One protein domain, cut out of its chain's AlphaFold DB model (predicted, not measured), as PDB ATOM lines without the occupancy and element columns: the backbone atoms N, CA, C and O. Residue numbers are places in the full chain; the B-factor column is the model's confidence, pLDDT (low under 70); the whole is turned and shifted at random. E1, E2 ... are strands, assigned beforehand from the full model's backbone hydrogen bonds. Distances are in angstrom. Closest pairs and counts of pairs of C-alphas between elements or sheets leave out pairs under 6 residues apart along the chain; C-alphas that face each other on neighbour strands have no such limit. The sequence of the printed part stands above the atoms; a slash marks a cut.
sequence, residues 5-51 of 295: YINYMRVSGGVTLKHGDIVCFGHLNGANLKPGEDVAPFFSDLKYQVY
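What this domain is: This is residues 5 to 51 of the 295 residues of the protein "Hypothetical protein" of Spirometra erinaceieuropaei (UniProt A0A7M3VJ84). This domain has little regular structure: two long loops wind out from a small two-stranded ribbon, E1 and E2, which lies along one side. The first loop, residues 5 to 21, starts near the middle and swings out before E1; the second, residues 26 to 45, makes a wide detour and folds back to E2. The printed part has 47 residues with no named helix and two strands, E1 then E2, antiparallel; the class is all strand, though the named elements hold only 8 residues. It is compact, with a radius of gyration of the C-alphas of 10.1 A and spans of 29 by 21 by 14 A.

Where its parts are: E1, residues 22 to 25, measures 10.2 A and begins at C-alpha 22 (21.419, 20.395, -81.814). E2, residues 46 to 49, measures 10.4 A and ends at C-alpha 49 (22.499, 23.416, -78.549).

How they stand to each other: E1 and E2 form a hairpin, antiparallel at 163 degrees. C-alphas 22 and 49 face each other at 4.6 A. N 23 and O 48, at 2.8 A, are within hydrogen-bond range.

The domain as a whole: The C-alphas farthest apart, of Asn 32 and Tyr 51, are 29.8 A apart. The printed part has no cut. The link from E1 to E2 is long, 20 residues. Mean pLDDT of the printed part is 84.1; residue 45 is under 70.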
ATOM      1  N   TYR A   5      16.277  13.394 -80.737       90.56
ATOM      2  CA  TYR A   5      16.848  13.714 -82.041       90.56
ATOM      3  C   TYR A   5      18.113  14.541 -81.867       90.56
ATOM      4  O   TYR A   5      18.148  15.440 -81.029       90.56
ATOM      5  N   ILE A   6      19.137  14.258 -82.668       91.50
ATOM      6  CA  ILE A   6      20.398  15.003 -82.683       91.50
ATOM      7  C   ILE A   6      20.657  15.443 -84.118       91.50
ATOM      8  O   ILE A   6      20.637  14.610 -85.016       91.50
ATOM      9  N   ASN A   7      20.837  16.745 -84.345       89.25
ATOM     10  CA  ASN A   7      20.929  17.366 -85.671       89.25
ATOM     11  C   ASN A   7      19.813  16.910 -86.627       89.25
ATOM     12  O   ASN A   7      20.060  16.682 -87.804       89.25
ATOM     13  N   TYR A   8      18.586  16.778 -86.107       88.94
ATOM     14  CA  TYR A   8      17.428  16.267 -86.849       88.94
ATOM     15  C   TYR A   8      17.540  14.788 -87.290       88.94
ATOM     16  O   TYR A   8      16.879  14.381 -88.232       88.94
ATOM     17  N   MET A   9      18.280  13.947 -86.560       87.94
ATOM     18  CA  MET A   9      18.343  12.490 -86.763       87.94
ATOM     19  C   MET A   9      17.908  11.741 -85.495       87.94
ATOM     20  O   MET A   9      18.352  12.078 -84.394       87.94
ATOM     21  N   ARG A  10      17.032  10.730 -85.603       87.62
ATOM     22  CA  ARG A  10      16.538   9.976 -84.427       87.62
ATOM     23  C   ARG A  10      17.627   9.065 -83.853       87.62
ATOM     24  O   ARG A  10      18.183   8.255 -84.588       87.62
ATOM     25  N   VAL A  11      17.866   9.086 -82.540       87.94
ATOM     26  CA  VAL A  11      18.821   8.155 -81.900       87.94
ATOM     27  C   VAL A  11      18.162   6.907 -81.301       87.94
ATOM     28  O   VAL A  11      17.027   6.946 -80.829       87.94
ATOM     29  N   SER A  12      18.890   5.784 -81.315       80.88
ATOM     30  CA  SER A  12      18.485   4.471 -80.768       80.88
ATOM     31  C   SER A  12      18.913   4.239 -79.317       80.88
ATOM     32  O   SER A  12      18.506   3.247 -78.717       80.88
ATOM     33  N   GLY A  13      19.756   5.107 -78.763       81.81
ATOM     34  CA  GLY A  13      20.397   4.923 -77.464       81.81
ATOM     35  C   GLY A  13      21.296   6.110 -77.128       81.81
ATOM     36  O   GLY A  13      20.936   7.253 -77.402       81.81
ATOM     37  N   GLY A  14      22.471   5.847 -76.552       81.38
ATOM     38  CA  GLY A  14      23.470   6.884 -76.287       81.38
ATOM     39  C   GLY A  14      24.198   7.343 -77.555       81.38
ATOM     40  O   GLY A  14      24.615   6.520 -78.366       81.38
ATOM     41  N   VAL A  15      24.396   8.656 -77.690       87.44
ATOM     42  CA  VAL A  15      25.297   9.282 -78.670       87.44
ATOM     43  C   VAL A  15      26.270  10.195 -77.933       87.44
ATOM     44  O   VAL A  15      25.883  10.906 -77.006       87.44
ATOM     45  N   THR A  16      27.525  10.209 -78.380       90.88
ATOM     46  CA  THR A  16      28.510  11.211 -77.963       90.88
ATOM     47  C   THR A  16      28.211  12.538 -78.655       90.88
ATOM     48  O   THR A  16      28.370  12.665 -79.869       90.88
ATOM     49  N   LEU A  17      27.771  13.524 -77.875       91.06
ATOM     50  CA  LEU A  17      27.495  14.880 -78.344       91.06
ATOM     51  C   LEU A  17      28.797  15.664 -78.577       91.06
ATOM     52  O   LEU A  17      29.770  15.509 -77.839       91.06
ATOM     53  N   LYS A  18      28.796  16.530 -79.590       90.31
ATOM     54  CA  LYS A  18      29.890  17.441 -79.956       90.31
ATOM     55  C   LYS A  18      29.461  18.892 -79.743       90.31
ATOM     56  O   LYS A  18      28.272  19.201 -79.684       90.31
ATOM     57  N   HIS A  19      30.435  19.798 -79.665       89.75
ATOM     58  CA  HIS A  19      30.157  21.230 -79.586       89.75
ATOM     59  C   HIS A  19      29.368  21.682 -80.825       89.75
ATOM     60  O   HIS A  19      29.784  21.430 -81.953       89.75
ATOM     61  N   GLY A  20      28.252  22.373 -80.609       88.25
ATOM     62  CA  GLY A  20      27.350  22.858 -81.647       88.25
ATOM     63  C   GLY A  20      26.243  21.881 -82.055       88.25
ATOM     64  O   GLY A  20      25.335  22.320 -82.762       88.25
ATOM     65  N   ASP A  21      26.260  20.616 -81.605       93.56
ATOM     66  CA  ASP A  21      25.184  19.662 -81.916       93.56
ATOM     67  C   ASP A  21      23.841  20.154 -81.351       93.56
ATOM     68  O   ASP A  21      23.746  20.625 -80.216       93.56
ATOM     69  N   ILE A  22      22.790  20.019 -82.154       91.00
ATOM     70  CA  ILE A  22      21.419  20.395 -81.814       91.00
ATOM     71  C   ILE A  22      20.701  19.166 -81.259       91.00
ATOM     72  O   ILE A  22      20.563  18.177 -81.971       91.00
ATOM     73  N   VAL A  23      20.185  19.232 -80.033       91.38
ATOM     74  CA  VAL A  23      19.344  18.184 -79.438       91.38
ATOM     75  C   VAL A  23      17.891  18.653 -79.435       91.38
ATOM     76  O   VAL A  23      17.570  19.664 -78.812       91.38
ATOM     77  N   CYS A  24      17.011  17.910 -80.105       89.75
ATOM     78  CA  CYS A  24      15.574  18.178 -80.141       89.75
ATOM     79  C   CYS A  24      14.793  17.032 -79.489       89.75
ATOM     80  O   CYS A  24      15.079  15.852 -79.718       89.75
ATOM     81  N   PHE A  25      13.744  17.379 -78.750       87.12
ATOM     82  CA  PHE A  25      12.790  16.425 -78.187       87.12
ATOM     83  C   PHE A  25      11.389  16.644 -78.772       87.12
ATOM     84  O   PHE A  25      11.079  17.706 -79.306       87.12
ATOM     85  N   GLY A  26      10.523  15.633 -78.668       77.88
ATOM     86  CA  GLY A  26       9.086  15.823 -78.898       77.88
ATOM     87  C   GLY A  26       8.611  15.836 -80.357       77.88
ATOM     88  O   GLY A  26       7.529  16.347 -80.615       77.88
ATOM     89  N   HIS A  27       9.347  15.252 -81.311       79.62
ATOM     90  CA  HIS A  27       8.868  15.147 -82.700       79.62
ATOM     91  C   HIS A  27       7.492  14.458 -82.781       79.62
ATOM     92  O   HIS A  27       7.343  13.321 -82.326       79.62
ATOM     93  N   LEU A  28       6.517  15.098 -83.443       78.75
ATOM     94  CA  LEU A  28       5.125  14.633 -83.555       78.75
ATOM     95  C   LEU A  28       5.015  13.197 -84.108       78.75
ATOM     96  O   LEU A  28       4.438  12.315 -83.478       78.75
ATOM     97  N   ASN A  29       5.680  12.917 -85.234       77.44
ATOM     98  CA  ASN A  29       5.755  11.571 -85.829       77.44
ATOM     99  C   ASN A  29       6.763  10.622 -85.137       77.44
ATOM    100  O   ASN A  29       7.097   9.568 -85.682       77.44
ATOM    101  N   GLY A  30       7.270  10.960 -83.947       76.50
ATOM    102  CA  GLY A  30       8.408  10.288 -83.311       76.50
ATOM    103  C   GLY A  30       8.185   8.849 -82.844       76.50
ATOM    104  O   GLY A  30       9.135   8.204 -82.394       76.50
ATOM    105  N   ALA A  31       6.958   8.338 -82.970       78.00
ATOM    106  CA  ALA A  31       6.627   6.925 -82.813       78.00
ATOM    107  C   ALA A  31       6.915   6.079 -84.072       78.00
ATOM    108  O   ALA A  31       7.212   4.897 -83.931       78.00
ATOM    109  N   ASN A  32       6.841   6.669 -85.274       80.25
ATOM    110  CA  ASN A  32       6.959   5.955 -86.557       80.25
ATOM    111  C   ASN A  32       8.371   6.005 -87.157       80.25
ATOM    112  O   ASN A  32       8.784   5.072 -87.840       80.25
ATOM    113  N   LEU A  33       9.099   7.088 -86.889       80.56
ATOM    114  CA  LEU A  33      10.469   7.297 -87.356       80.56
ATOM    115  C   LEU A  33      11.412   6.254 -86.752       80.56
ATOM    116  O   LEU A  33      11.362   5.991 -85.548       80.56
ATOM    117  N   LYS A  34      12.300   5.663 -87.543       80.75
ATOM    118  CA  LYS A  34      13.285   4.677 -87.082       80.75
ATOM    119  C   LYS A  34      14.542   5.367 -86.546       80.75
ATOM    120  O   LYS A  34      14.839   6.494 -86.927       80.75
ATOM    121  N   PRO A  35      15.290   4.743 -85.623       80.94
ATOM    122  CA  PRO A  35      16.608   5.246 -85.259       80.94
ATOM    123  C   PRO A  35      17.547   5.271 -86.472       80.94
ATOM    124  O   PRO A  35      17.533   4.333 -87.267       80.94
ATOM    125  N   GLY A  36      18.343   6.329 -86.602       80.25
ATOM    126  CA  GLY A  36      19.168   6.616 -87.779       80.25
ATOM    127  C   GLY A  36      18.411   7.252 -88.951       80.25
ATOM    128  O   GLY A  36      19.019   7.497 -89.984       80.25
ATOM    129  N   GLU A  37      17.106   7.513 -88.820       83.44
ATOM    130  CA  GLU A  37      16.323   8.224 -89.834       83.44
ATOM    131  C   GLU A  37      16.452   9.742 -89.636       83.44
ATOM    132  O   GLU A  37      16.206  10.258 -88.535       83.44
ATOM    133  N   ASP A  38      16.837  10.438 -90.707       82.88
ATOM    134  CA  ASP A  38      16.821  11.897 -90.787       82.88
ATOM    135  C   ASP A  38      15.381  12.402 -90.905       82.88
ATOM    136  O   ASP A  38      14.589  11.926 -91.722       82.88
ATOM    137  N   VAL A  39      15.041  13.404 -90.101       81.56
ATOM    138  CA  VAL A  39      13.777  14.133 -90.183       81.56
ATOM    139  C   VAL A  39      13.991  15.495 -90.822       81.56
ATOM    140  O   VAL A  39      15.016  16.145 -90.631       81.56
ATOM    141  N   ALA A  40      12.982  15.965 -91.555       80.06
ATOM    142  CA  ALA A  40      12.954  17.353 -91.992       80.06
ATOM    143  C   ALA A  40      13.060  18.292 -90.769       80.06
ATOM    144  O   ALA A  40      12.503  17.966 -89.714       80.06
ATOM    145  N   PRO A  41      13.725  19.459 -90.887       79.81
ATOM    146  CA  PRO A  41      13.763  20.449 -89.821       79.81
ATOM    147  C   PRO A  41      12.348  20.784 -89.339       79.81
ATOM    148  O   PRO A  41      11.524  21.298 -90.093       79.81
ATOM    149  N   PHE A  42      12.070  20.453 -88.081       77.06
ATOM    150  CA  PHE A  42      10.753  20.581 -87.467       77.06
ATOM    151  C   PHE A  42      10.793  21.583 -86.317       77.06
ATOM    152  O   PHE A  42      11.839  21.803 -85.696       77.06
ATOM    153  N   PHE A  43       9.639  22.184 -86.029       71.19
ATOM    154  CA  PHE A  43       9.467  23.008 -84.842       71.19
ATOM    155  C   PHE A  43       9.350  22.081 -83.627       71.19
ATOM    156  O   PHE A  43       8.381  21.335 -83.495       71.19
ATOM    157  N   SER A  44      10.384  22.070 -82.792       71.38
ATOM    158  CA  SER A  44      10.397  21.383 -81.503       71.38
ATOM    159  C   SER A  44      10.335  22.419 -80.394       71.38
ATOM    160  O   SER A  44      11.243  23.247 -80.310       71.38
ATOM    161  N   ASP A  45       9.353  22.308 -79.504       64.75
ATOM    162  CA  ASP A  45       9.215  23.201 -78.341       64.75
ATOM    163  C   ASP A  45      10.443  23.142 -77.409       64.75
ATOM    164  O   ASP A  45      10.721  24.078 -76.667       64.75
ATOM    165  N   LEU A  46      11.214  22.049 -77.479       79.62
ATOM    166  CA  LEU A  46      12.435  21.815 -76.710       79.62
ATOM    167  C   LEU A  46      13.617  21.527 -77.653       79.62
ATOM    168  O   LEU A  46      13.878  20.373 -78.015       79.62
ATOM    169  N   LYS A  47      14.323  22.596 -78.047       87.25
ATOM    170  CA  LYS A  47      15.563  22.576 -78.840       87.25
ATOM    171  C   LYS A  47      16.723  23.129 -78.014       87.25
ATOM    172  O   LYS A  47      16.680  24.276 -77.580       87.25
ATOM    173  N   TYR A  48      17.783  22.345 -77.865       90.06
ATOM    174  CA  TYR A  48      19.007  22.727 -77.159       90.06
ATOM    175  C   TYR A  48      20.200  22.680 -78.108       90.06
ATOM    176  O   TYR A  48      20.233  21.848 -79.013       90.06
ATOM    177  N   GLN A  49      21.202  23.531 -77.887       92.25
ATOM    178  CA  GLN A  49      22.499  23.416 -78.549       92.25
ATOM    179  C   GLN A  49      23.571  23.063 -77.519       92.25
ATOM    180  O   GLN A  49      23.649  23.669 -76.452       92.25
ATOM    181  N   VAL A  50      24.383  22.058 -77.830       92.50
ATOM    182  CA  VAL A  50      25.416  21.552 -76.927       92.50
ATOM    183  C   VAL A  50      26.639  22.462 -76.976       92.50
ATOM    184  O   VAL A  50      27.238  22.647 -78.033       92.50
ATOM    185  N   TYR A  51      27.062  22.966 -75.822       91.06
ATOM    186  CA  TYR A  51      28.319  23.695 -75.666       91.06
ATOM    187  C   TYR A  51      29.301  22.858 -74.837       91.06
ATOM    188  O   TYR A  51      29.048  22.569 -73.670       91.06
TER     189      TYR A  51